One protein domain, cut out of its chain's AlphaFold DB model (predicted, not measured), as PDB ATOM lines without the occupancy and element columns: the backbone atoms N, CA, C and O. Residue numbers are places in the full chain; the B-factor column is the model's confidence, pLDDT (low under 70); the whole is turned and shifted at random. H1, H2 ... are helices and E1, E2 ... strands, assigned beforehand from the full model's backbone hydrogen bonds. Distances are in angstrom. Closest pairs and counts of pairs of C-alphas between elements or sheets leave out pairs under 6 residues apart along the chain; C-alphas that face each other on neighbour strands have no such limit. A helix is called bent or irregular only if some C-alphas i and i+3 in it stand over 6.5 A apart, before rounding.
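Overview. This is residues 3 to 199 of the 200 residues of an uncharacterized protein of Salmonella enterica subsp. enterica serovar Chester (UniProt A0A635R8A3). A twisted sheet of four strands is covered on one face by H3 and the long, bent helix H6, and its other face is bare. The arm H6a reaches beyond the sheet to a second part made of H1, H2, H4 and H5, where the long H4 stands crosswise to H6a at the far end of the domain. The printed part has 197 residues with six named helices and four named strands, in the order E1 H1 H2 E2 H3 H4 H5 H6 E3 E4; the class is mixed, helices and strands. The sheet runs E1 E4 E3 E2, all antiparallel. The whole is only just compact, close to loose, with a radius of gyration of the C-alphas of 19.2 A and spans of 60 by 41 by 35 A.

Along the chain. In the sheet, E1 is residues 3 to 10, 22.0 A long, and begins with C-alpha 3 at (577.903, 270.580, 391.683). E2 is residues 39 to 44. E3, residues 169 to 179, is 30.3 A long, and E4, residues 188 to 198, is 32.0 A long and ends with C-alpha 198 at (588.067, 271.414, 396.284). H6, residues 130 to 165, was assigned as one helix by its hydrogen bonds, but it is bent: C-alphas 152 and 155 are 6.7 A apart. Its arms are H6a, residues 130 to 152, 33.0 A long, and H6b, residues 155 to 165, 15.2 A long. H3 is residues 51 to 66, 22.1 A long. H1 is residues 15 to 19 and H2 residues 23 to 34. H4, residues 75 to 101, is 39.3 A long and begins with C-alpha 75 at (552.410, 306.421, 387.477). H5, residues 107 to 126, is irregular, with C-alphas 112 and 115 7.1 A apart and a kink of 46 degrees near residue 114.

Arrangement. E1 and E2 are the edge strands. E1 and E4 are antiparallel at 158 degrees, with N 8 and O 190 2.8 A apart, within hydrogen-bond range. The hairpin E3 and E4 has N 193 and O 175 at 2.8 A, and E3 and E2 have N 42 and O 174 at 2.8 A, both within that range. The domain has two layers, with helices H3, H6a and H6b on one face of the sheet. H6a lies over E4 at a height over the sheet of 5.8 A, slantwise to the strands, at 54 degrees to E4 on the local plane. H6b lies over E4 at a height of 9.5 A, along the strands, at 16 degrees on the local plane. H6 is the hub, touching four other helices. H3 touches H6a at a steep tilt of 39 degrees, opposite ways, closest at the C-alphas of Phe 58 and Arg 143, 6.1 A. H2 only grazes the sheet with residues 31 to 34; it touches H6a, closest at the C-alphas of Met 34 and Ala 138, 5.5 A. H5 touches H6a, closest at the C-alphas of Tyr 120 and Val 133, 5.6 A. H4 touches H6a about perpendicular, at 74 degrees, closest at the C-alphas of Asp 82 and Ser 130, 5.9 A. H4 and H5 touch at a steep tilt of 51 degrees, opposite ways, closest at the C-alphas of Asn 89 and Leu 117, 6.7 A. H1 touches H5, closest at the C-alphas of Gly 15 and Asp 112, 6.2 A. H4 and H6b are apart. In H2, H3, H4, H6a and H6b every O i to N i+4 pair is within hydrogen-bond range; in H5 14 of 16 are, and in H1 0 of 1, beside 2 of 2 O i to N i+3 pairs.

Size, cuts and confidence. The two C-alphas farthest apart are those of Met 101 and Lys 199, 63.6 A. The printed part has no cut, and no link is long. Residues 100 to 105, of which 100 and 101 belong to H4, stand free. The mean pLDDT of the printed part is 85.4; residues 72, 102 to 109, 167 and 181 to 185 are under 70.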
ATOM      1  N   LYS A   3     579.034 269.733 392.046       90.50
ATOM      2  CA  LYS A   3     577.903 270.580 391.683       90.50
ATOM      3  C   LYS A   3     576.600 269.944 392.149       90.50
ATOM      4  O   LYS A   3     576.291 268.829 391.741       90.50
ATOM      5  N   VAL A   4     575.829 270.690 392.931       89.19
ATOM      6  CA  VAL A   4     574.437 270.376 393.270       89.19
ATOM      7  C   VAL A   4     573.545 271.269 392.415       89.19
ATOM      8  O   VAL A   4     573.801 272.467 392.290       89.19
ATOM      9  N   ARG A   5     572.540 270.681 391.765       93.38
ATOM     10  CA  ARG A   5     571.529 271.400 390.980       93.38
ATOM     11  C   ARG A   5     570.162 271.077 391.542       93.38
ATOM     12  O   ARG A   5     569.922 269.930 391.909       93.38
ATOM     13  N   GLY A   6     569.279 272.056 391.530       91.50
ATOM     14  CA  GLY A   6     567.883 271.845 391.852       91.50
ATOM     15  C   GLY A   6     567.054 273.051 391.467       91.50
ATOM     16  O   GLY A   6     567.585 274.083 391.054       91.50
ATOM     17  N   ASP A   7     565.754 272.886 391.634       91.19
ATOM     18  CA  ASP A   7     564.782 273.949 391.476       91.19
ATOM     19  C   ASP A   7     564.053 274.140 392.810       91.19
ATOM     20  O   ASP A   7     563.796 273.177 393.539       91.19
ATOM     21  N   HIS A   8     563.754 275.391 393.139       90.44
ATOM     22  CA  HIS A   8     563.002 275.788 394.324       90.44
ATOM     23  C   HIS A   8     561.785 276.590 393.886       90.44
ATOM     24  O   HIS A   8     561.912 277.590 393.175       90.44
ATOM     25  N   PHE A   9     560.607 276.115 394.272       89.62
ATOM     26  CA  PHE A   9     559.352 276.789 393.979       89.62
ATOM     27  C   PHE A   9     559.073 277.831 395.055       89.62
ATOM     28  O   PHE A   9     559.094 277.527 396.248       89.62
ATOM     29  N   VAL A  10     558.803 279.055 394.616       87.88
ATOM     30  CA  VAL A  10     558.524 280.197 395.475       87.88
ATOM     31  C   VAL A  10     557.112 280.674 395.196       87.88
ATOM     32  O   VAL A  10     556.772 281.069 394.079       87.88
ATOM     33  N   GLN A  11     556.298 280.676 396.239       84.81
ATOM     34  CA  GLN A  11     554.968 281.256 396.225       84.81
ATOM     35  C   GLN A  11     554.872 282.161 397.452       84.81
ATOM     36  O   GLN A  11     554.632 281.646 398.543       84.81
ATOM     37  N   PRO A  12     555.101 283.481 397.298       81.38
ATOM     38  CA  PRO A  12     554.962 284.413 398.405       81.38
ATOM     39  C   PRO A  12     553.560 284.275 398.990       81.38
ATOM     40  O   PRO A  12     552.566 284.481 398.286       81.38
ATOM     41  N   ASN A  13     553.492 283.860 400.250       78.06
ATOM     42  CA  ASN A  13     552.258 283.818 401.010       78.06
ATOM     43  C   ASN A  13     552.161 285.138 401.761       78.06
ATOM     44  O   ASN A  13     552.899 285.345 402.720       78.06
ATOM     45  N   LEU A  14     551.281 286.031 401.312       77.50
ATOM     46  CA  LEU A  14     551.056 287.296 402.011       77.50
ATOM     47  C   LEU A  14     549.983 287.158 403.100       77.50
ATOM     48  O   LEU A  14     549.543 288.160 403.660       77.50
ATOM     49  N   GLY A  15     549.531 285.931 403.382       78.31
ATOM     50  CA  GLY A  15     548.531 285.646 404.400       78.31
ATOM     51  C   GLY A  15     547.266 286.460 404.162       78.31
ATOM     52  O   GLY A  15     546.695 286.470 403.067       78.31
ATOM     53  N   LEU A  16     546.838 287.188 405.189       73.00
ATOM     54  CA  LEU A  16     545.638 288.020 405.121       73.00
ATOM     55  C   LEU A  16     545.778 289.267 404.238       73.00
ATOM     56  O   LEU A  16     544.760 289.802 403.796       73.00
ATOM     57  N   LEU A  17     547.003 289.685 403.898       77.31
ATOM     58  CA  LEU A  17     547.240 290.799 402.973       77.31
ATOM     59  C   LEU A  17     546.659 290.516 401.579       77.31
ATOM     60  O   LEU A  17     546.273 291.445 400.875       77.31
ATOM     61  N   GLU A  18     546.554 289.244 401.179       78.00
ATOM     62  CA  GLU A  18     545.966 288.859 399.885       78.00
ATOM     63  C   GLU A  18     544.468 289.179 399.815       78.00
ATOM     64  O   GLU A  18     543.951 289.503 398.749       78.00
ATOM     65  N   TYR A  19     543.783 289.149 400.958       73.88
ATOM     66  CA  TYR A  19     542.333 289.328 401.055       73.88
ATOM     67  C   TYR A  19     541.919 290.795 401.230       73.88
ATOM     68  O   TYR A  19     540.736 291.124 401.108       73.88
ATOM     69  N   VAL A  20     542.877 291.689 401.489       79.62
ATOM     70  CA  VAL A  20     542.643 293.136 401.516       79.62
ATOM     71  C   VAL A  20     542.384 293.635 400.093       79.62
ATOM     72  O   VAL A  20     542.955 293.145 399.119       79.62
ATOM     73  N   SER A  21     541.519 294.640 399.938       81.44
ATOM     74  CA  SER A  21     541.207 295.205 398.621       81.44
ATOM     75  C   SER A  21     542.472 295.716 397.916       81.44
ATOM     76  O   SER A  21     543.066 296.713 398.326       81.44
ATOM     77  N   GLY A  22     542.871 295.048 396.830       83.88
ATOM     78  CA  GLY A  22     544.116 295.331 396.105       83.88
ATOM     79  C   GLY A  22     545.293 294.405 396.444       83.88
ATOM     80  O   GLY A  22     546.371 294.608 395.886       83.88
ATOM     81  N   GLY A  23     545.087 293.386 397.285       85.94
ATOM     82  CA  GLY A  23     546.082 292.378 397.661       85.94
ATOM     83  C   GLY A  23     546.634 291.600 396.467       85.94
ATOM     84  O   GLY A  23     547.849 291.536 396.297       85.94
ATOM     85  N   ASP A  24     545.771 291.123 395.561       87.06
ATOM     86  CA  ASP A  24     546.195 290.444 394.322       87.06
ATOM     87  C   ASP A  24     547.133 291.312 393.474       87.06
ATOM     88  O   ASP A  24     548.182 290.865 393.010       87.06
ATOM     89  N   PHE A  25     546.793 292.596 393.319       88.88
ATOM     90  CA  PHE A  25     547.623 293.558 392.596       88.88
ATOM     91  C   PHE A  25     548.986 293.744 393.273       88.88
ATOM     92  O   PHE A  25     550.017 293.781 392.596       88.88
ATOM     93  N   TYR A  26     549.002 293.846 394.603       90.00
ATOM     94  CA  TYR A  26     550.238 293.964 395.366       90.00
ATOM     95  C   TYR A  26     551.105 292.705 395.232       90.00
ATOM     96  O   TYR A  26     552.297 292.812 394.948       90.00
ATOM     97  N   LYS A  27     550.506 291.515 395.347       89.25
ATOM     98  CA  LYS A  27     551.182 290.223 395.177       89.25
ATOM     99  C   LYS A  27     551.802 290.085 393.792       89.25
ATOM    100  O   LYS A  27     552.967 289.710 393.669       89.25
ATOM    101  N   GLU A  28     551.064 290.442 392.745       88.38
ATOM    102  CA  GLU A  28     551.596 290.459 391.383       88.38
ATOM    103  C   GLU A  28     552.791 291.407 391.238       88.38
ATOM    104  O   GLU A  28     553.784 291.052 390.598       88.38
ATOM    105  N   LEU A  29     552.721 292.605 391.825       89.81
ATOM    106  CA  LEU A  29     553.829 293.560 391.814       89.81
ATOM    107  C   LEU A  29     555.043 293.061 392.601       89.81
ATOM    108  O   LEU A  29     556.174 293.251 392.143       89.81
ATOM    109  N   LEU A  30     554.829 292.405 393.740       90.50
ATOM    110  CA  LEU A  30     555.891 291.812 394.549       90.50
ATOM    111  C   LEU A  30     556.628 290.735 393.752       90.50
ATOM    112  O   LEU A  30     557.847 290.773 393.626       90.50
ATOM    113  N   ILE A  31     555.886 289.836 393.108       89.75
ATOM    114  CA  ILE A  31     556.450 288.772 392.271       89.75
ATOM    115  C   ILE A  31     557.199 289.339 391.068       89.75
ATOM    116  O   ILE A  31     558.310 288.901 390.769       89.75
ATOM    117  N   LYS A  32     556.618 290.331 390.381       88.62
ATOM    118  CA  LYS A  32     557.298 291.031 389.279       88.62
ATOM    119  C   LYS A  32     558.608 291.650 389.751       88.62
ATOM    120  O   LYS A  32     559.591 291.578 389.023       88.62
ATOM    121  N   SER A  33     558.620 292.211 390.957       90.06
ATOM    122  CA  SER A  33     559.797 292.821 391.572       90.06
ATOM    123  C   SER A  33     560.867 291.799 391.937       90.06
ATOM    124  O   SER A  33     562.033 291.986 391.601       90.06
ATOM    125  N   MET A  34     560.486 290.678 392.547       90.88
ATOM    126  CA  MET A  34     561.400 289.571 392.840       90.88
ATOM    127  C   MET A  34     562.001 288.973 391.556       90.88
ATOM    128  O   MET A  34     563.177 288.622 391.517       90.88
ATOM    129  N   ASN A  35     561.239 288.927 390.459       89.56
ATOM    130  CA  ASN A  35     561.732 288.461 389.159       89.56
ATOM    131  C   ASN A  35     562.784 289.396 388.522       89.56
ATOM    132  O   ASN A  35     563.419 289.010 387.544       89.56
ATOM    133  N   LEU A  36     562.990 290.611 389.053       88.44
ATOM    134  CA  LEU A  36     564.063 291.516 388.614       88.44
ATOM    135  C   LEU A  36     565.443 291.070 389.113       88.44
ATOM    136  O   LEU A  36     566.456 291.478 388.546       88.44
ATOM    137  N   PHE A  37     565.503 290.204 390.128       88.75
ATOM    138  CA  PHE A  37     566.728 289.518 390.546       88.75
ATOM    139  C   PHE A  37     567.003 288.294 389.654       88.75
ATOM    140  O   PHE A  37     567.316 287.210 390.136       88.75
ATOM    141  N   ASP A  38     566.858 288.486 388.342       87.00
ATOM    142  CA  ASP A  38     566.877 287.481 387.273       87.00
ATOM    143  C   ASP A  38     568.036 286.477 387.354       87.00
ATOM    144  O   ASP A  38     567.867 285.281 387.089       87.00
ATOM    145  N   GLN A  39     569.211 286.954 387.750       91.38
ATOM    146  CA  GLN A  39     570.391 286.141 387.967       91.38
ATOM    147  C   GLN A  39     571.214 286.665 389.145       91.38
ATOM    148  O   GLN A  39     571.572 287.842 389.202       91.38
ATOM    149  N   LEU A  40     571.575 285.760 390.056       92.56
ATOM    150  CA  LEU A  40     572.436 286.036 391.203       92.56
ATOM    151  C   LEU A  40     573.575 285.023 391.264       92.56
ATOM    152  O   LEU A  40     573.367 283.828 391.064       92.56
ATOM    153  N   THR A  41     574.771 285.496 391.595       93.88
ATOM    154  CA  THR A  41     575.908 284.639 391.939       93.88
ATOM    155  C   THR A  41     576.432 285.080 393.290       93.88
ATOM    156  O   THR A  41     576.857 286.222 393.451       93.88
ATOM    157  N   ILE A  42     576.398 284.172 394.258       93.81
ATOM    158  CA  ILE A  42     576.695 284.458 395.656       93.81
ATOM    159  C   ILE A  42     577.890 283.613 396.083       93.81
ATOM    160  O   ILE A  42     577.825 282.383 396.106       93.81
ATOM    161  N   SER A  43     578.984 284.279 396.440       92.81
ATOM    162  CA  SER A  43     580.143 283.633 397.053       92.81
ATOM    163  C   SER A  43     579.875 283.395 398.535       92.81
ATOM    164  O   SER A  43     579.494 284.320 399.252       92.81
ATOM    165  N   LEU A  44     580.098 282.166 398.997       91.62
ATOM    166  CA  LEU A  44     579.836 281.754 400.373       91.62
ATOM    167  C   LEU A  44     581.152 281.368 401.082       91.62
ATOM    168  O   LEU A  44     582.008 280.717 400.469       91.62
ATOM    169  N   PRO A  45     581.332 281.736 402.364       88.75
ATOM    170  CA  PRO A  45     582.447 281.274 403.184       88.75
ATOM    171  C   PRO A  45     582.478 279.749 403.297       88.75
ATOM    172  O   PRO A  45     581.449 279.094 403.465       88.75
ATOM    173  N   THR A  46     583.670 279.161 403.224       86.69
ATOM    174  CA  THR A  46     583.844 277.699 403.289       86.69
ATOM    175  C   THR A  46     583.556 277.106 404.660       86.69
ATOM    176  O   THR A  46     583.398 275.891 404.758       86.69
ATOM    177  N   ASP A  47     583.503 277.943 405.687       82.56
ATOM    178  CA  ASP A  47     583.250 277.687 407.106       82.56
ATOM    179  C   ASP A  47     581.841 278.127 407.534       82.56
ATOM    180  O   ASP A  47     581.558 278.221 408.719       82.56
ATOM    181  N   ILE A  48     580.931 278.363 406.580       82.19
ATOM    182  CA  ILE A  48     579.549 278.720 406.906       82.19
ATOM    183  C   ILE A  48     578.888 277.614 407.741       82.19
ATOM    184  O   ILE A  48     578.834 276.449 407.325       82.19
ATOM    185  N   GLU A  49     578.442 277.981 408.938       71.94
ATOM    186  CA  GLU A  49     577.795 277.094 409.911       71.94
ATOM    187  C   GLU A  49     576.508 277.736 410.433       71.94
ATOM    188  O   GLU A  49     575.458 277.095 410.407       71.94
ATOM    189  N   ASN A  50     576.549 279.025 410.791       78.38
ATOM    190  CA  ASN A  50     575.397 279.747 411.325       78.38
ATOM    191  C   ASN A  50     574.414 280.191 410.209       78.38
ATOM    192  O   ASN A  50     574.841 280.827 409.239       78.38
ATOM    193  N   PRO A  51     573.101 279.897 410.326       77.00
ATOM    194  CA  PRO A  51     572.054 280.512 409.505       77.00
ATOM    195  C   PRO A  51     572.121 282.048 409.421       77.00
ATOM    196  O   PRO A  51     571.894 282.604 408.347       77.00
ATOM    197  N   ASP A  52     572.517 282.743 410.490       86.06
ATOM    198  CA  ASP A  52     572.615 284.212 410.490       86.06
ATOM    199  C   ASP A  52     573.659 284.731 409.491       86.06
ATOM    200  O   ASP A  52     573.468 285.771 408.852       86.06
ATOM    201  N   ASP A  53     574.759 283.993 409.303       87.31
ATOM    202  CA  ASP A  53     575.795 284.353 408.335       87.31
ATOM    203  C   ASP A  53     575.289 284.217 406.900       87.31
ATOM    204  O   ASP A  53     575.555 285.092 406.070       87.31
ATOM    205  N   VAL A  54     574.513 283.164 406.620       89.19
ATOM    206  CA  VAL A  54     573.845 282.961 405.324       89.19
ATOM    207  C   VAL A  54     572.913 284.137 405.042       89.19
ATOM    208  O   VAL A  54     573.032 284.788 404.001       89.19
ATOM    209  N   THR A  55     572.043 284.459 406.003       92.38
ATOM    210  CA  THR A  55     571.084 285.563 405.909       92.38
ATOM    211  C   THR A  55     571.792 286.885 405.643       92.38
ATOM    212  O   THR A  55     571.405 287.618 404.732       92.38
ATOM    213  N   ARG A  56     572.878 287.184 406.366       91.81
ATOM    214  CA  ARG A  56     573.667 288.412 406.186       91.81
ATOM    215  C   ARG A  56     574.289 288.509 404.791       91.81
ATOM    216  O   ARG A  56     574.269 289.585 404.193       91.81
ATOM    217  N   ILE A  57     574.837 287.412 404.266       93.38
ATOM    218  CA  ILE A  57     575.441 287.378 402.923       93.38
ATOM    219  C   ILE A  57     574.374 287.586 401.847       93.38
ATOM    220  O   ILE A  57     574.576 288.388 400.933       93.38
ATOM    221  N   PHE A  58     573.236 286.901 401.965       94.62
ATOM    222  CA  PHE A  58     572.123 287.059 401.032       94.62
ATOM    223  C   PHE A  58     571.570 288.478 401.070       94.62
ATOM    224  O   PHE A  58     571.426 289.090 400.015       94.62
ATOM    225  N   ASN A  59     571.375 289.044 402.263       92.50
ATOM    226  CA  ASN A  59     570.912 290.420 402.424       92.50
ATOM    227  C   ASN A  59     571.857 291.418 401.739       92.50
ATOM    228  O   ASN A  59     571.413 292.288 400.995       92.50
ATOM    229  N   LYS A  60     573.175 291.255 401.917       92.12
ATOM    230  CA  LYS A  60     574.173 292.094 401.241       92.12
ATOM    231  C   LYS A  60     574.065 291.992 399.716       92.12
ATOM    232  O   LYS A  60     574.000 293.017 399.048       92.12
ATOM    233  N   CYS A  61     574.026 290.774 399.175       92.00
ATOM    234  CA  CYS A  61     573.962 290.559 397.728       92.00
ATOM    235  C   CYS A  61     572.674 291.129 397.113       92.00
ATOM    236  O   CYS A  61     572.718 291.784 396.070       92.00
ATOM    237  N   LEU A  62     571.535 290.919 397.777       92.81
ATOM    238  CA  LEU A  62     570.248 291.439 397.329       92.81
ATOM    239  C   LEU A  62     570.198 292.966 397.384       92.81
ATOM    240  O   LEU A  62     569.746 293.567 396.417       92.81
ATOM    241  N   ASN A  63     570.723 293.598 398.436       90.06
ATOM    242  CA  ASN A  63     570.763 295.060 398.549       90.06
ATOM    243  C   ASN A  63     571.682 295.712 397.508       90.06
ATOM    244  O   ASN A  63     571.324 296.713 396.890       90.06
ATOM    245  N   GLU A  64     572.856 295.128 397.260       89.38
ATOM    246  CA  GLU A  64     573.755 295.598 396.200       89.38
ATOM    247  C   GLU A  64     573.083 295.509 394.823       89.38
ATOM    248  O   GLU A  64     573.187 296.427 394.006       89.38
ATOM    249  N   ARG A  65     572.344 294.422 394.569       88.06
ATOM    250  CA  ARG A  65     571.614 294.238 393.313       88.06
ATOM    251  C   ARG A  65     570.401 295.165 393.220       88.06
ATOM    252  O   ARG A  65     570.199 295.764 392.163       88.06
ATOM    253  N   SER A  66     569.628 295.325 394.292       87.06
ATOM    254  CA  SER A  66     568.391 296.116 394.312       87.06
ATOM    255  C   SER A  66     568.645 297.590 393.998       87.06
ATOM    256  O   SER A  66     567.883 298.177 393.232       87.06
ATOM    257  N   GLY A  67     569.766 298.157 394.462       81.94
ATOM    258  CA  GLY A  67     570.174 299.531 394.147       81.94
ATOM    259  C   GLY A  67     570.438 299.793 392.657       81.94
ATOM    260  O   GLY A  67     570.405 300.938 392.212       81.94
ATOM    261  N   THR A  68     570.668 298.743 391.863       80.56
ATOM    262  CA  THR A  68     570.876 298.847 390.406       80.56
ATOM    263  C   THR A  68     569.616 298.565 389.585       80.56
ATOM    264  O   THR A  68     569.584 298.832 388.381       80.56
ATOM    265  N   ILE A  69     568.566 298.043 390.222       81.25
ATOM    266  CA  ILE A  69     567.325 297.646 389.563       81.25
ATOM    267  C   ILE A  69     566.387 298.851 389.454       81.25
ATOM    268  O   ILE A  69     566.006 299.475 390.442       81.25
ATOM    269  N   LYS A  70     565.932 299.134 388.230       76.81
ATOM    270  CA  LYS A  70     564.805 300.046 388.008       76.81
ATOM    271  C   LYS A  70     563.504 299.277 388.186       76.81
ATOM    272  O   LYS A  70     563.184 298.412 387.372       76.81
ATOM    273  N   PHE A  71     562.756 299.602 389.233       70.25
ATOM    274  CA  PHE A  71     561.453 298.991 389.466       70.25
ATOM    275  C   PHE A  71     560.476 299.417 388.355       70.25
ATOM    276  O   PHE A  71     560.388 300.607 388.050       70.25
ATOM    277  N   PRO A  72     559.776 298.468 387.708       64.12
ATOM    278  CA  PRO A  72     559.177 298.653 386.380       64.12
ATOM    279  C   PRO A  72     557.886 299.485 386.357       64.12
ATOM    280  O   PRO A  72     557.211 299.546 385.332       64.12
ATOM    281  N   GLY A  73     557.510 300.099 387.472       71.88
ATOM    282  CA  GLY A  73     556.177 300.636 387.657       71.88
ATOM    283  C   GLY A  73     555.903 301.971 386.970       71.88
ATOM    284  O   GLY A  73     556.725 302.890 386.981       71.88
ATOM    285  N   ASN A  74     554.700 302.121 386.418       85.69
ATOM    286  CA  ASN A  74     554.210 303.388 385.872       85.69
ATOM    287  C   ASN A  74     553.457 304.235 386.923       85.69
ATOM    288  O   ASN A  74     553.153 303.785 388.028       85.69
ATOM    289  N   LYS A  75     553.114 305.486 386.573       86.94
ATOM    290  CA  LYS A  75     552.410 306.421 387.477       86.94
ATOM    291  C   LYS A  75     551.067 305.886 387.998       86.94
ATOM    292  O   LYS A  75     550.705 306.174 389.136       86.94
ATOM    293  N   ASN A  76     550.335 305.113 387.194       90.31
ATOM    294  CA  ASN A  76     549.053 304.540 387.609       90.31
ATOM    295  C   ASN A  76     549.254 303.400 388.611       90.31
ATOM    296  O   ASN A  76     548.490 303.284 389.566       90.31
ATOM    297  N   GLU A  77     550.276 302.566 388.408       90.44
ATOM    298  CA  GLU A  77     550.643 301.508 389.353       90.44
ATOM    299  C   GLU A  77     551.123 302.096 390.679       90.44
ATOM    300  O   GLU A  77     550.693 301.624 391.726       90.44
ATOM    301  N   LEU A  78     551.901 303.184 390.643       90.44
ATOM    302  CA  LEU A  78     552.306 303.908 391.849       90.44
ATOM    303  C   LEU A  78     551.092 304.432 392.626       90.44
ATOM    304  O   LEU A  78     550.987 304.200 393.824       90.44
ATOM    305  N   ALA A  79     550.131 305.068 391.953       91.19
ATOM    306  CA  ALA A  79     548.927 305.572 392.616       91.19
ATOM    307  C   ALA A  79     548.085 304.449 393.254       91.19
ATOM    308  O   ALA A  79     547.510 304.628 394.331       91.19
ATOM    309  N   LYS A  80     548.010 303.279 392.604       92.12
ATOM    310  CA  LYS A  80     547.342 302.094 393.164       92.12
ATOM    311  C   LYS A  80     548.095 301.539 394.371       92.12
ATOM    312  O   LYS A  80     547.459 301.225 395.373       92.12
ATOM    313  N   LEU A  81     549.420 301.462 394.287       92.62
ATOM    314  CA  LEU A  81     550.293 301.002 395.364       92.62
ATOM    315  C   LEU A  81     550.206 301.923 396.589       92.62
ATOM    316  O   LEU A  81     549.975 301.444 397.695       92.62
ATOM    317  N   ASP A  82     550.272 303.240 396.381       92.81
ATOM    318  CA  ASP A  82     550.071 304.253 397.424       92.81
ATOM    319  C   ASP A  82     548.724 304.074 398.127       92.81
ATOM    320  O   ASP A  82     548.632 304.140 399.355       92.81
ATOM    321  N   LYS A  83     547.655 303.880 397.344       93.06
ATOM    322  CA  LYS A  83     546.304 303.690 397.877       93.06
ATOM    323  C   LYS A  83     546.220 302.410 398.707       93.06
ATOM    324  O   LYS A  83     545.632 302.447 399.784       93.06
ATOM    325  N   TYR A  84     546.810 301.322 398.216       92.19
ATOM    326  CA  TYR A  84     546.843 300.039 398.907       92.19
ATOM    327  C   TYR A  84     547.582 300.141 400.246       92.19
ATOM    328  O   TYR A  84     546.988 299.869 401.282       92.19
ATOM    329  N   LEU A  85     548.822 300.641 400.257       92.75
ATOM    330  CA  LEU A  85     549.635 300.742 401.477       92.75
ATOM    331  C   LEU A  85     549.021 301.686 402.525       92.75
ATOM    332  O   LEU A  85     549.013 301.385 403.719       92.75
ATOM    333  N   LYS A  86     548.439 302.815 402.094       90.81
ATOM    334  CA  LYS A  86     547.704 303.719 402.996       90.81
ATOM    335  C   LYS A  86     546.445 303.067 403.564       90.81
ATOM    336  O   LYS A  86     546.142 303.274 404.739       90.81
ATOM    337  N   GLY A  87     545.713 302.320 402.736       89.44
ATOM    338  CA  GLY A  87     544.551 301.539 403.160       89.44
ATOM    339  C   GLY A  87     544.941 300.504 404.210       89.44
ATOM    340  O   GLY A  87     544.372 300.502 405.297       89.44
ATOM    341  N   LEU A  88     545.996 299.741 403.931       87.31
ATOM    342  CA  LEU A  88     546.522 298.700 404.805       87.31
ATOM    343  C   LEU A  88     546.926 299.235 406.185       87.31
ATOM    344  O   LEU A  88     546.522 298.692 407.207       87.31
ATOM    345  N   ASN A  89     547.664 300.348 406.237       85.94
ATOM    346  CA  ASN A  89     548.044 300.976 407.506       85.94
ATOM    347  C   ASN A  89     546.818 301.482 408.291       85.94
ATOM    348  O   ASN A  89     546.775 301.404 409.518       85.94
ATOM    349  N   LYS A  90     545.786 301.986 407.600       86.38
ATOM    350  CA  LYS A  90     544.537 302.398 408.254       86.38
ATOM    351  C   LYS A  90     543.794 301.197 408.848       86.38
ATOM    352  O   LYS A  90     543.355 301.287 409.992       86.38
ATOM    353  N   GLU A  91     543.669 300.110 408.090       83.00
ATOM    354  CA  GLU A  91     543.032 298.865 408.537       83.00
ATOM    355  C   GLU A  91     543.772 298.265 409.732       83.00
ATOM    356  O   GLU A  91     543.149 298.004 410.757       83.00
ATOM    357  N   TYR A  92     545.103 298.187 409.674       82.44
ATOM    358  CA  TYR A  92     545.920 297.721 410.793       82.44
ATOM    359  C   TYR A  92     545.701 298.539 412.065       82.44
ATOM    360  O   TYR A  92     545.489 297.976 413.133       82.44
ATOM    361  N   ARG A  93     545.709 299.876 411.979       81.69
ATOM    362  CA  ARG A  93     545.464 300.735 413.151       81.69
ATOM    363  C   ARG A  93     544.082 300.497 413.747       81.69
ATOM    364  O   ARG A  93     543.941 300.526 414.966       81.69
ATOM    365  N   GLN A  94     543.080 300.274 412.901       81.62
ATOM    366  CA  GLN A  94     541.730 299.955 413.346       81.62
ATOM    367  C   GLN A  94     541.685 298.587 414.035       81.62
ATOM    368  O   GLN A  94     541.153 298.495 415.136       81.62
ATOM    369  N   TRP A  95     542.273 297.551 413.437       78.19
ATOM    370  CA  TRP A  95     542.313 296.205 414.015       78.19
ATOM    371  C   TRP A  95     543.135 296.142 415.298       78.19
ATOM    372  O   TRP A  95     542.694 295.522 416.256       78.19
ATOM    373  N   ASN A  96     544.263 296.848 415.363       78.00
ATOM    374  CA  ASN A  96     545.077 296.954 416.570       78.00
ATOM    375  C   ASN A  96     544.348 297.718 417.687       78.00
ATOM    376  O   ASN A  96     544.448 297.370 418.854       78.00
ATOM    377  N   PHE A  97     543.571 298.754 417.353       78.62
ATOM    378  CA  PHE A  97     542.722 299.413 418.348       78.62
ATOM    379  C   PHE A  97     541.613 298.477 418.852       78.62
ATOM    380  O   PHE A  97     541.344 298.438 420.049       78.62
ATOM    381  N   MET A  98     540.986 297.705 417.960       76.12
ATOM    382  CA  MET A  98     539.949 296.736 418.330       76.12
ATOM    383  C   MET A  98     540.505 295.581 419.172       76.12
ATOM    384  O   MET A  98     539.880 295.225 420.166       76.12
ATOM    385  N   SER A  99     541.691 295.056 418.846       74.50
ATOM    386  CA  SER A  99     542.352 293.993 419.619       74.50
ATOM    387  C   SER A  99     542.707 294.438 421.038       74.50
ATOM    388  O   SER A  99     542.611 293.663 421.982       74.50
ATOM    389  N   MET A 100     543.064 295.712 421.216       75.75
ATOM    390  CA  MET A 100     543.304 296.294 422.538       75.75
ATOM    391  C   MET A 100     542.017 296.491 423.354       75.75
ATOM    392  O   MET A 100     542.089 296.613 424.576       75.75
ATOM    393  N   MET A 101     540.854 296.555 422.696       74.50
ATOM    394  CA  MET A 101     539.553 296.818 423.321       74.50
ATOM    395  C   MET A 101     538.720 295.549 423.570       74.50
ATOM    396  O   MET A 101     537.875 295.558 424.465       74.50
ATOM    397  N   GLU A 102     538.943 294.462 422.826       63.28
ATOM    398  CA  GLU A 102     538.188 293.202 422.914       63.28
ATOM    399  C   GLU A 102     539.118 291.977 423.013       63.28
ATOM    400  O   GLU A 102     540.146 291.910 422.351       63.28
ATOM    401  N   THR A 103     538.728 290.939 423.766       54.56
ATOM    402  CA  THR A 103     539.419 289.629 423.808       54.56
ATOM    403  C   THR A 103     539.101 288.767 422.577       54.56
ATOM    404  O   THR A 103     538.627 287.637 422.718       54.56
ATOM    405  N   CYS A 104     539.270 289.294 421.365       55.41
ATOM    406  CA  CYS A 104     539.024 288.546 420.131       55.41
ATOM    407  C   CYS A 104     540.306 288.274 419.333       55.41
ATOM    408  O   CYS A 104     541.309 288.966 419.466       55.41
ATOM    409  N   TYR A 105     540.235 287.212 418.522       54.81
ATOM    410  CA  TYR A 105     541.285 286.517 417.761       54.81
ATOM    411  C   TYR A 105     541.972 287.353 416.657       54.81
ATOM    412  O   TYR A 105     542.029 286.946 415.499       54.81
ATOM    413  N   THR A 106     542.489 288.530 416.994       60.12
ATOM    414  CA  THR A 106     543.149 289.452 416.052       60.12
ATOM    415  C   THR A 106     544.675 289.364 416.045       60.12
ATOM    416  O   THR A 106     545.292 289.922 415.144       60.12
ATOM    417  N   ASP A 107     545.298 288.643 416.977       64.31
ATOM    418  CA  ASP A 107     546.764 288.651 417.117       64.31
ATOM    419  C   ASP A 107     547.483 288.060 415.897       64.31
ATOM    420  O   ASP A 107     548.381 288.694 415.352       64.31
ATOM    421  N   ALA A 108     547.009 286.920 415.382       64.38
ATOM    422  CA  ALA A 108     547.571 286.310 414.173       64.38
ATOM    423  C   ALA A 108     547.413 287.209 412.930       64.38
ATOM    424  O   ALA A 108     548.277 287.230 412.061       64.38
ATOM    425  N   VAL A 109     546.329 287.993 412.865       65.38
ATOM    426  CA  VAL A 109     546.088 288.949 411.771       65.38
ATOM    427  C   VAL A 109     547.085 290.100 411.819       65.38
ATOM    428  O   VAL A 109     547.601 290.531 410.792       65.38
ATOM    429  N   LEU A 110     547.357 290.602 413.022       70.75
ATOM    430  CA  LEU A 110     548.320 291.673 413.227       70.75
ATOM    431  C   LEU A 110     549.744 291.187 412.948       70.75
ATOM    432  O   LEU A 110     550.526 291.946 412.382       70.75
ATOM    433  N   ASP A 111     550.063 289.938 413.287       76.56
ATOM    434  CA  ASP A 111     551.381 289.345 413.044       76.56
ATOM    435  C   ASP A 111     551.714 289.227 411.549       76.56
ATOM    436  O   ASP A 111     552.810 289.623 411.157       76.56
ATOM    437  N   ASP A 112     550.765 288.815 410.700       74.44
ATOM    438  CA  ASP A 112     550.965 288.748 409.241       74.44
ATOM    439  C   ASP A 112     551.207 290.133 408.604       74.44
ATOM    440  O   ASP A 112     551.916 290.264 407.605       74.44
ATOM    441  N   MET A 113     550.606 291.194 409.157       77.44
ATOM    442  CA  MET A 113     550.711 292.550 408.600       77.44
ATOM    443  C   MET A 113     551.953 293.311 409.067       77.44
ATOM    444  O   MET A 113     552.402 294.226 408.369       77.44
ATOM    445  N   LYS A 114     552.479 292.982 410.254       81.31
ATOM    446  CA  LYS A 114     553.580 293.709 410.901       81.31
ATOM    447  C   LYS A 114     554.790 293.914 409.984       81.31
ATOM    448  O   LYS A 114     555.173 295.075 409.848       81.31
ATOM    449  N   PRO A 115     555.336 292.891 409.292       84.81
ATOM    450  CA  PRO A 115     556.548 293.066 408.487       84.81
ATOM    451  C   PRO A 115     556.396 294.153 407.415       84.81
ATOM    452  O   PRO A 115     557.169 295.107 407.360       84.81
ATOM    453  N   LEU A 116     555.324 294.097 406.617       89.12
ATOM    454  CA  LEU A 116     555.082 295.094 405.569       89.12
ATOM    455  C   LEU A 116     554.834 296.501 406.142       89.12
ATOM    456  O   LEU A 116     555.192 297.504 405.521       89.12
ATOM    457  N   LEU A 117     554.223 296.604 407.321       87.00
ATOM    458  CA  LEU A 117     553.964 297.892 407.964       87.00
ATOM    459  C   LEU A 117     555.214 298.507 408.593       87.00
ATOM    460  O   LEU A 117     555.360 299.729 408.555       87.00
ATOM    461  N   GLU A 118     556.112 297.685 409.128       90.12
ATOM    462  CA  GLU A 118     557.421 298.122 409.611       90.12
ATOM    463  C   GLU A 118     558.246 298.703 408.461       90.12
ATOM    464  O   GLU A 118     558.746 299.823 408.580       90.12
ATOM    465  N   ILE A 119     558.278 298.020 407.310       91.69
ATOM    466  CA  ILE A 119     558.887 298.545 406.081       91.69
ATOM    467  C   ILE A 119     558.211 299.856 405.664       91.69
ATOM    468  O   ILE A 119     558.883 300.846 405.371       91.69
ATOM    469  N   TYR A 120     556.875 299.892 405.650       91.75
ATOM    470  CA  TYR A 120     556.120 301.075 405.243       91.75
ATOM    471  C   TYR A 120     556.429 302.300 406.114       91.75
ATOM    472  O   TYR A 120     556.687 303.383 405.584       91.75
ATOM    473  N   GLU A 121     556.400 302.163 407.443       90.19
ATOM    474  CA  GLU A 121     556.708 303.280 408.341       90.19
ATOM    475  C   GLU A 121     558.201 303.640 408.291       90.19
ATOM    476  O   GLU A 121     558.521 304.829 408.321       90.19
ATOM    477  N   PHE A 122     559.110 302.670 408.124       91.19
ATOM    478  CA  PHE A 122     560.537 302.940 407.933       91.19
ATOM    479  C   PHE A 122     560.797 303.800 406.689       91.19
ATOM    480  O   PHE A 122     561.365 304.888 406.806       91.19
ATOM    481  N   CYS A 123     560.315 303.378 405.517       90.56
ATOM    482  CA  CYS A 123     560.444 304.134 404.268       90.56
ATOM    483  C   CYS A 123     559.821 305.531 404.388       90.56
ATOM    484  O   CYS A 123     560.410 306.536 403.992       90.56
ATOM    485  N   LYS A 124     558.645 305.630 405.010       90.12
ATOM    486  CA  LYS A 124     557.980 306.916 405.233       90.12
ATOM    487  C   LYS A 124     558.803 307.864 406.112       90.12
ATOM    488  O   LYS A 124     558.799 309.064 405.847       90.12
ATOM    489  N   LEU A 125     559.503 307.360 407.134       91.25
ATOM    490  CA  LEU A 125     560.407 308.164 407.969       91.25
ATOM    491  C   LEU A 125     561.627 308.673 407.190       91.25
ATOM    492  O   LEU A 125     562.102 309.771 407.477       91.25
ATOM    493  N   GLN A 126     562.103 307.916 406.199       91.12
ATOM    494  CA  GLN A 126     563.194 308.326 405.303       91.12
ATOM    495  C   GLN A 126     562.738 309.278 404.184       91.12
ATOM    496  O   GLN A 126     563.567 309.880 403.504       91.12
ATOM    497  N   GLY A 127     561.425 309.469 404.009       88.81
ATOM    498  CA  GLY A 127     560.866 310.234 402.892       88.81
ATOM    499  C   GLY A 127     560.846 309.457 401.573       88.81
ATOM    500  O   GLY A 127     560.711 310.066 400.509       88.81
ATOM    501  N   ASP A 128     560.964 308.133 401.644       90.44
ATOM    502  CA  ASP A 128     560.953 307.245 400.491       90.44
ATOM    503  C   ASP A 128     559.541 307.078 399.908       90.44
ATOM    504  O   ASP A 128     558.513 307.378 400.528       90.44
ATOM    505  N   SER A 129     559.485 306.589 398.673       90.19
ATOM    506  CA  SER A 129     558.242 306.341 397.953       90.19
ATOM    507  C   SER A 129     557.677 304.948 398.237       90.19
ATOM    508  O   SER A 129     558.363 304.043 398.708       90.19
ATOM    509  N   SER A 130     556.425 304.711 397.846       91.56
ATOM    510  CA  SER A 130     555.837 303.369 397.920       91.56
ATOM    511  C   SER A 130     556.552 302.329 397.048       91.56
ATOM    512  O   SER A 130     556.442 301.135 397.317       91.56
ATOM    513  N   TRP A 131     557.307 302.750 396.024       91.31
ATOM    514  CA  TRP A 131     558.165 301.826 395.274       91.31
ATOM    515  C   TRP A 131     559.308 301.287 396.117       91.31
ATOM    516  O   TRP A 131     559.716 300.146 395.918       91.31
ATOM    517  N   ASP A 132     559.818 302.094 397.040       91.06
ATOM    518  CA  ASP A 132     560.880 301.683 397.947       91.06
ATOM    519  C   ASP A 132     560.322 300.685 398.969       91.06
ATOM    520  O   ASP A 132     560.919 299.634 399.158       91.06
ATOM    521  N   VAL A 133     559.095 300.894 399.467       92.62
ATOM    522  CA  VAL A 133     558.383 299.894 400.295       92.62
ATOM    523  C   VAL A 133     558.251 298.551 399.568       92.62
ATOM    524  O   VAL A 133     558.528 297.498 400.137       92.62
ATOM    525  N   LEU A 134     557.843 298.567 398.294       92.06
ATOM    526  CA  LEU A 134     557.755 297.346 397.487       92.06
ATOM    527  C   LEU A 134     559.130 296.702 397.261       92.06
ATOM    528  O   LEU A 134     559.230 295.476 397.262       92.06
ATOM    529  N   ARG A 135     560.177 297.508 397.047       91.56
ATOM    530  CA  ARG A 135     561.553 297.024 396.870       91.56
ATOM    531  C   ARG A 135     562.051 296.315 398.115       91.56
ATOM    532  O   ARG A 135     562.528 295.193 397.992       91.56
ATOM    533  N   GLU A 136     561.941 296.960 399.269       92.06
ATOM    534  CA  GLU A 136     562.386 296.404 400.545       92.06
ATOM    535  C   GLU A 136     561.624 295.117 400.862       92.06
ATOM    536  O   GLU A 136     562.242 294.097 401.157       92.06
ATOM    537  N   HIS A 137     560.301 295.101 400.656       92.31
ATOM    538  CA  HIS A 137     559.523 293.879 400.851       92.31
ATOM    539  C   HIS A 137     559.937 292.766 399.876       92.31
ATOM    540  O   HIS A 137     560.100 291.623 400.285       92.31
ATOM    541  N   ALA A 138     560.190 293.082 398.600       91.56
ATOM    542  CA  ALA A 138     560.687 292.096 397.639       91.56
ATOM    543  C   ALA A 138     562.057 291.528 398.039       91.56
ATOM    544  O   ALA A 138     562.289 290.332 397.872       91.56
ATOM    545  N   VAL A 139     562.958 292.368 398.560       92.56
ATOM    546  CA  VAL A 139     564.265 291.939 399.073       92.56
ATOM    547  C   VAL A 139     564.093 291.020 400.279       92.56
ATOM    548  O   VAL A 139     564.721 289.963 400.322       92.56
ATOM    549  N   GLU A 140     563.239 291.386 401.230       92.44
ATOM    550  CA  GLU A 140     562.962 290.610 402.437       92.44
ATOM    551  C   GLU A 140     562.353 289.244 402.116       92.44
ATOM    552  O   GLU A 140     562.949 288.220 402.458       92.44
ATOM    553  N   THR A 141     561.253 289.212 401.360       91.38
ATOM    554  CA  THR A 141     560.615 287.959 400.932       91.38
ATOM    555  C   THR A 141     561.594 287.087 400.153       91.38
ATOM    556  O   THR A 141     561.655 285.871 400.343       91.38
ATOM    557  N   PHE A 142     562.397 287.681 399.264       92.50
ATOM    558  CA  PHE A 142     563.335 286.895 398.478       92.50
ATOM    559  C   PHE A 142     564.489 286.353 399.322       92.50
ATOM    560  O   PHE A 142     564.886 285.204 399.145       92.50
ATOM    561  N   ARG A 143     564.994 287.131 400.284       93.31
ATOM    562  CA  ARG A 143     566.011 286.692 401.246       93.31
ATOM    563  C   ARG A 143     565.538 285.475 402.031       93.31
ATOM    564  O   ARG A 143     566.286 284.506 402.119       93.31
ATOM    565  N   GLU A 144     564.325 285.509 402.572       92.06
ATOM    566  CA  GLU A 144     563.742 284.391 403.327       92.06
ATOM    567  C   GLU A 144     563.670 283.115 402.485       92.06
ATOM    568  O   GLU A 144     564.084 282.040 402.920       92.06
ATOM    569  N   GLU A 145     563.233 283.245 401.234       91.75
ATOM    570  CA  GLU A 145     563.161 282.136 400.285       91.75
ATOM    571  C   GLU A 145     564.540 281.570 399.921       91.75
ATOM    572  O   GLU A 145     564.711 280.353 399.815       91.75
ATOM    573  N   LEU A 146     565.553 282.432 399.784       92.88
ATOM    574  CA  LEU A 146     566.933 282.006 399.568       92.88
ATOM    575  C   LEU A 146     567.502 281.259 400.776       92.88
ATOM    576  O   LEU A 146     568.164 280.236 400.588       92.88
ATOM    577  N   VAL A 147     567.246 281.744 401.997       92.94
ATOM    578  CA  VAL A 147     567.660 281.070 403.239       92.94
ATOM    579  C   VAL A 147     567.000 279.697 403.330       92.94
ATOM    580  O   VAL A 147     567.709 278.702 403.482       92.94
ATOM    581  N   ARG A 148     565.678 279.615 403.115       92.12
ATOM    582  CA  ARG A 148     564.937 278.345 403.110       92.12
ATOM    583  C   ARG A 148     565.505 277.361 402.089       92.12
ATOM    584  O   ARG A 148     565.821 276.225 402.432       92.12
ATOM    585  N   MET A 149     565.702 277.801 400.846       92.50
ATOM    586  CA  MET A 149     566.310 276.977 399.797       92.50
ATOM    587  C   MET A 149     567.712 276.492 400.197       92.50
ATOM    588  O   MET A 149     568.051 275.325 399.982       92.50
ATOM    589  N   PHE A 150     568.545 277.374 400.754       92.75
ATOM    590  CA  PHE A 150     569.897 277.017 401.168       92.75
ATOM    591  C   PHE A 150     569.882 275.956 402.268       92.75
ATOM    592  O   PHE A 150     570.572 274.943 402.133       92.75
ATOM    593  N   ASP A 151     569.083 276.151 403.313       91.62
ATOM    594  CA  ASP A 151     569.011 275.236 404.451       91.62
ATOM    595  C   ASP A 151     568.402 273.883 404.076       91.62
ATOM    596  O   ASP A 151     568.900 272.846 404.510       91.62
ATOM    597  N   GLU A 152     567.390 273.857 403.209       91.00
ATOM    598  CA  GLU A 152     566.745 272.609 402.800       91.00
ATOM    599  C   GLU A 152     567.536 271.823 401.748       91.00
ATOM    600  O   GLU A 152     567.453 270.593 401.706       91.00
ATOM    601  N   LYS A 153     568.253 272.505 400.841       90.06
ATOM    602  CA  LYS A 153     568.828 271.870 399.638       90.06
ATOM    603  C   LYS A 153     570.351 271.926 399.570       90.06
ATOM    604  O   LYS A 153     570.973 270.969 399.107       90.06
ATOM    605  N   CYS A 154     570.968 273.024 400.002       90.12
ATOM    606  CA  CYS A 154     572.412 273.237 399.860       90.12
ATOM    607  C   CYS A 154     573.188 272.771 401.096       90.12
ATOM    608  O   CYS A 154     574.206 272.089 400.951       90.12
ATOM    609  N   ARG A 155     572.709 273.100 402.299       90.12
ATOM    610  CA  ARG A 155     573.358 272.766 403.573       90.12
ATOM    611  C   ARG A 155     573.534 271.256 403.780       90.12
ATOM    612  O   ARG A 155     574.673 270.859 404.032       90.12
ATOM    613  N   PRO A 156     572.523 270.391 403.557       89.69
ATOM    614  CA  PRO A 156     572.701 268.950 403.740       89.69
ATOM    615  C   PRO A 156     573.750 268.374 402.784       89.69
ATOM    616  O   PRO A 156     574.569 267.532 403.153       89.69
ATOM    617  N   ALA A 157     573.785 268.870 401.542       87.56
ATOM    618  CA  ALA A 157     574.803 268.470 400.582       87.56
ATOM    619  C   ALA A 157     576.200 268.931 401.024       87.56
ATOM    620  O   ALA A 157     577.151 268.150 400.982       87.56
ATOM    621  N   LEU A 158     576.332 270.179 401.487       88.38
ATOM    622  CA  LEU A 158     577.593 270.715 402.000       88.38
ATOM    623  C   LEU A 158     578.141 269.878 403.164       88.38
ATOM    624  O   LEU A 158     579.332 269.563 403.175       88.38
ATOM    625  N   GLU A 159     577.289 269.491 404.110       88.56
ATOM    626  CA  GLU A 159     577.651 268.660 405.265       88.56
ATOM    627  C   GLU A 159     578.150 267.272 404.846       88.56
ATOM    628  O   GLU A 159     579.202 266.818 405.314       88.56
ATOM    629  N   LEU A 160     577.466 266.629 403.892       86.88
ATOM    630  CA  LEU A 160     577.904 265.359 403.304       86.88
ATOM    631  C   LEU A 160     579.294 265.485 402.661       86.88
ATOM    632  O   LEU A 160     580.182 264.670 402.929       86.88
ATOM    633  N   PHE A 161     579.528 266.530 401.861       85.00
ATOM    634  CA  PHE A 161     580.826 266.754 401.215       85.00
ATOM    635  C   PHE A 161     581.938 267.093 402.215       85.00
ATOM    636  O   PHE A 161     583.060 266.597 402.071       85.00
ATOM    637  N   ARG A 162     581.652 267.903 403.242       85.25
ATOM    638  CA  ARG A 162     582.610 268.212 404.317       85.25
ATOM    639  C   ARG A 162     583.021 266.945 405.066       85.25
ATOM    640  O   ARG A 162     584.214 266.750 405.300       85.25
ATOM    641  N   THR A 163     582.066 266.063 405.354       85.62
ATOM    642  CA  THR A 163     582.306 264.777 406.025       85.62
ATOM    643  C   THR A 163     583.156 263.844 405.161       85.62
ATOM    644  O   THR A 163     584.164 263.309 405.627       85.62
ATOM    645  N   ALA A 164     582.813 263.701 403.878       84.62
ATOM    646  CA  ALA A 164     583.521 262.816 402.952       84.62
ATOM    647  C   ALA A 164     584.950 263.290 402.629       84.62
ATOM    648  O   ALA A 164     585.840 262.473 402.383       84.62
ATOM    649  N   HIS A 165     585.193 264.604 402.627       82.31
ATOM    650  CA  HIS A 165     586.450 265.183 402.146       82.31
ATOM    651  C   HIS A 165     587.256 265.965 403.194       82.31
ATOM    652  O   HIS A 165     588.217 266.637 402.817       82.31
ATOM    653  N   LYS A 166     586.911 265.868 404.488       74.88
ATOM    654  CA  LYS A 166     587.699 266.320 405.659       74.88
ATOM    655  C   LYS A 166     588.433 267.663 405.469       74.88
ATOM    656  O   LYS A 166     589.653 267.733 405.583       74.88
ATOM    657  N   GLY A 167     587.711 268.734 405.137       66.94
ATOM    658  CA  GLY A 167     588.299 270.085 405.048       66.94
ATOM    659  C   GLY A 167     589.054 270.406 403.748       66.94
ATOM    660  O   GLY A 167     589.744 271.424 403.658       66.94
ATOM    661  N   LYS A 168     588.900 269.583 402.703       83.81
ATOM    662  CA  LYS A 168     589.404 269.887 401.353       83.81
ATOM    663  C   LYS A 168     588.534 270.876 400.572       83.81
ATOM    664  O   LYS A 168     588.817 271.101 399.404       83.81
ATOM    665  N   VAL A 169     587.495 271.468 401.155       85.19
ATOM    666  CA  VAL A 169     586.706 272.507 400.472       85.19
ATOM    667  C   VAL A 169     587.526 273.802 400.410       85.19
ATOM    668  O   VAL A 169     588.090 274.230 401.414       85.19
ATOM    669  N   SER A 170     587.638 274.402 399.224       88.06
ATOM    670  CA  SER A 170     588.395 275.639 398.961       88.06
ATOM    671  C   SER A 170     587.520 276.826 398.563       88.06
ATOM    672  O   SER A 170     588.002 277.954 398.557       88.06
ATOM    673  N   GLY A 171     586.247 276.599 398.237       89.81
ATOM    674  CA  GLY A 171     585.316 277.674 397.912       89.81
ATOM    675  C   GLY A 171     583.901 277.167 397.689       89.81
ATOM    676  O   GLY A 171     583.711 276.039 397.228       89.81
ATOM    677  N   LEU A 172     582.926 278.018 397.998       92.88
ATOM    678  CA  LEU A 172     581.503 277.766 397.803       92.88
ATOM    679  C   LEU A 172     580.896 278.903 396.984       92.88
ATOM    680  O   LEU A 172     581.179 280.077 397.224       92.88
ATOM    681  N   GLU A 173     580.071 278.554 396.006       94.94
ATOM    682  CA  GLU A 173     579.415 279.525 395.132       94.94
ATOM    683  C   GLU A 173     578.003 279.040 394.809       94.94
ATOM    684  O   GLU A 173     577.810 277.887 394.423       94.94
ATOM    685  N   LEU A 174     577.016 279.911 394.984       95.12
ATOM    686  CA  LEU A 174     575.615 279.646 394.692       95.12
ATOM    687  C   LEU A 174     575.181 280.544 393.534       95.12
ATOM    688  O   LEU A 174     575.064 281.755 393.688       95.12
ATOM    689  N   ALA A 175     574.954 279.940 392.374       95.69
ATOM    690  CA  ALA A 175     574.394 280.611 391.211       95.69
ATOM    691  C   ALA A 175     572.895 280.319 391.131       95.69
ATOM    692  O   ALA A 175     572.490 279.157 391.191       95.69
ATOM    693  N   ILE A 176     572.083 281.358 390.979       95.19
ATOM    694  CA  ILE A 176     570.623 281.304 390.997       95.19
ATOM    695  C   ILE A 176     570.107 282.005 389.751       95.19
ATOM    696  O   ILE A 176     570.554 283.102 389.416       95.19
ATOM    697  N   LYS A 177     569.160 281.367 389.072       94.31
ATOM    698  CA  LYS A 177     568.389 281.956 387.986       94.31
ATOM    699  C   LYS A 177     566.923 281.988 388.386       94.31
ATOM    700  O   LYS A 177     566.345 280.938 388.666       94.31
ATOM    701  N   VAL A 178     566.343 283.180 388.378       91.50
ATOM    702  CA  VAL A 178     564.930 283.406 388.681       91.50
ATOM    703  C   VAL A 178     564.160 283.458 387.376       91.50
ATOM    704  O   VAL A 178     564.577 284.112 386.418       91.50
ATOM    705  N   TYR A 179     563.046 282.744 387.308       86.94
ATOM    706  CA  TYR A 179     562.122 282.885 386.198       86.94
ATOM    707  C   TYR A 179     560.686 282.642 386.647       86.94
ATOM    708  O   TYR A 179     560.391 281.769 387.462       86.94
ATOM    709  N   ASN A 180     559.779 283.417 386.063       81.19
ATOM    710  CA  ASN A 180     558.349 283.190 386.140       81.19
ATOM    711  C   ASN A 180     557.909 282.458 384.861       81.19
ATOM    712  O   ASN A 180     557.939 283.063 383.787       81.19
ATOM    713  N   PRO A 181     557.529 281.170 384.922       66.38
ATOM    714  CA  PRO A 181     557.171 280.410 383.729       66.38
ATOM    715  C   PRO A 181     555.796 280.791 383.153       66.38
ATOM    716  O   PRO A 181     555.400 280.228 382.140       66.38
ATOM    717  N   GLY A 182     555.052 281.722 383.764       61.44
ATOM    718  CA  GLY A 182     553.772 282.220 383.247       61.44
ATOM    719  C   GLY A 182     552.584 281.264 383.416       61.44
ATOM    720  O   GLY A 182     551.464 281.638 383.082       61.44
ATOM    721  N   TYR A 183     552.798 280.060 383.960       47.66
ATOM    722  CA  TYR A 183     551.768 279.021 384.125       47.66
ATOM    723  C   TYR A 183     550.942 279.126 385.421       47.66
ATOM    724  O   TYR A 183     550.055 278.309 385.649       47.66
ATOM    725  N   GLY A 184     551.179 280.139 386.253       51.06
ATOM    726  CA  GLY A 184     550.386 280.398 387.451       51.06
ATOM    727  C   GLY A 184     550.600 281.825 387.933       51.06
ATOM    728  O   GLY A 184     551.728 282.210 388.248       51.06
ATOM    729  N   GLN A 185     549.526 282.617 387.974       62.59
ATOM    730  CA  GLN A 185     549.524 283.895 388.687       62.59
ATOM    731  C   GLN A 185     549.988 283.622 390.123       62.59
ATOM    732  O   GLN A 185     549.448 282.734 390.777       62.59
ATOM    733  N   GLY A 186     551.013 284.323 390.610       70.81
ATOM    734  CA  GLY A 186     551.392 284.206 392.021       70.81
ATOM    735  C   GLY A 186     552.666 283.417 392.361       70.81
ATOM    736  O   GLY A 186     552.893 283.203 393.547       70.81
ATOM    737  N   SER A 187     553.496 282.984 391.397       83.00
ATOM    738  CA  SER A 187     554.673 282.142 391.701       83.00
ATOM    739  C   SER A 187     555.949 282.456 390.907       83.00
ATOM    740  O   SER A 187     555.913 283.117 389.866       83.00
ATOM    741  N   LEU A 188     557.084 281.975 391.423       88.38
ATOM    742  CA  LEU A 188     558.433 282.078 390.861       88.38
ATOM    743  C   LEU A 188     559.170 280.743 391.000       88.38
ATOM    744  O   LEU A 188     558.934 279.980 391.935       88.38
ATOM    745  N   PHE A 189     560.104 280.483 390.091       90.44
ATOM    746  CA  PHE A 189     561.021 279.352 390.181       90.44
ATOM    747  C   PHE A 189     562.453 279.857 390.297       90.44
ATOM    748  O   PHE A 189     562.890 280.712 389.521       90.44
ATOM    749  N   LEU A 190     563.188 279.295 391.252       92.81
ATOM    750  CA  LEU A 190     564.621 279.506 391.406       92.81
ATOM    751  C   LEU A 190     565.327 278.242 390.939       92.81
ATOM    752  O   LEU A 190     565.299 277.227 391.630       92.81
ATOM    753  N   SER A 191     565.973 278.291 389.778       94.00
ATOM    754  CA  SER A 191     566.908 277.231 389.406       94.00
ATOM    755  C   SER A 191     568.270 277.568 389.979       94.00
ATOM    756  O   SER A 191     568.818 278.635 389.689       94.00
ATOM    757  N   PHE A 192     568.820 276.678 390.798       94.69
ATOM    758  CA  PHE A 192     570.077 276.924 391.485       94.69
ATOM    759  C   PHE A 192     571.162 275.915 391.111       94.69
ATOM    760  O   PHE A 192     570.948 274.766 390.718       94.69
ATOM    761  N   THR A 193     572.391 276.388 391.233       95.94
ATOM    762  CA  THR A 193     573.626 275.646 391.062       95.94
ATOM    763  C   THR A 193     574.513 275.983 392.249       95.94
ATOM    764  O   THR A 193     575.015 277.098 392.348       95.94
ATOM    765  N   PHE A 194     574.735 275.016 393.130       94.25
ATOM    766  CA  PHE A 194     575.670 275.147 394.238       94.25
ATOM    767  C   PHE A 194     576.976 274.428 393.894       94.25
ATOM    768  O   PHE A 194     577.004 273.216 393.662       94.25
ATOM    769  N   LEU A 195     578.052 275.200 393.783       93.44
ATOM    770  CA  LEU A 195     579.382 274.751 393.395       93.44
ATOM    771  C   LEU A 195     580.267 274.625 394.630       93.44
ATOM    772  O   LEU A 195     580.450 275.582 395.378       93.44
ATOM    773  N   ILE A 196     580.876 273.450 394.785       91.12
ATOM    774  CA  ILE A 196     581.831 273.149 395.852       91.12
ATOM    775  C   ILE A 196     583.198 272.924 395.201       91.12
ATOM    776  O   ILE A 196     583.453 271.924 394.509       91.12
ATOM    777  N   LYS A 197     584.083 273.905 395.380       90.62
ATOM    778  CA  LYS A 197     585.469 273.875 394.901       90.62
ATOM    779  C   LYS A 197     586.311 273.114 395.927       90.62
ATOM    780  O   LYS A 197     586.128 273.280 397.131       90.62
ATOM    781  N   MET A 198     587.204 272.252 395.444       87.62
ATOM    782  CA  MET A 198     588.067 271.414 396.284       87.62
ATOM    783  C   MET A 198     589.525 271.859 396.150       87.62
ATOM    784  O   MET A 198     589.923 272.333 395.084       87.62
ATOM    785  N   LYS A 199     590.318 271.689 397.208       84.75
ATOM    786  CA  LYS A 199     591.782 271.758 397.181       84.75
ATOM    787  C   LYS A 199     592.303 270.580 396.346       84.75
ATOM    788  O   LYS A 199     591.786 269.469 396.495       84.75
TER     789      LYS A 199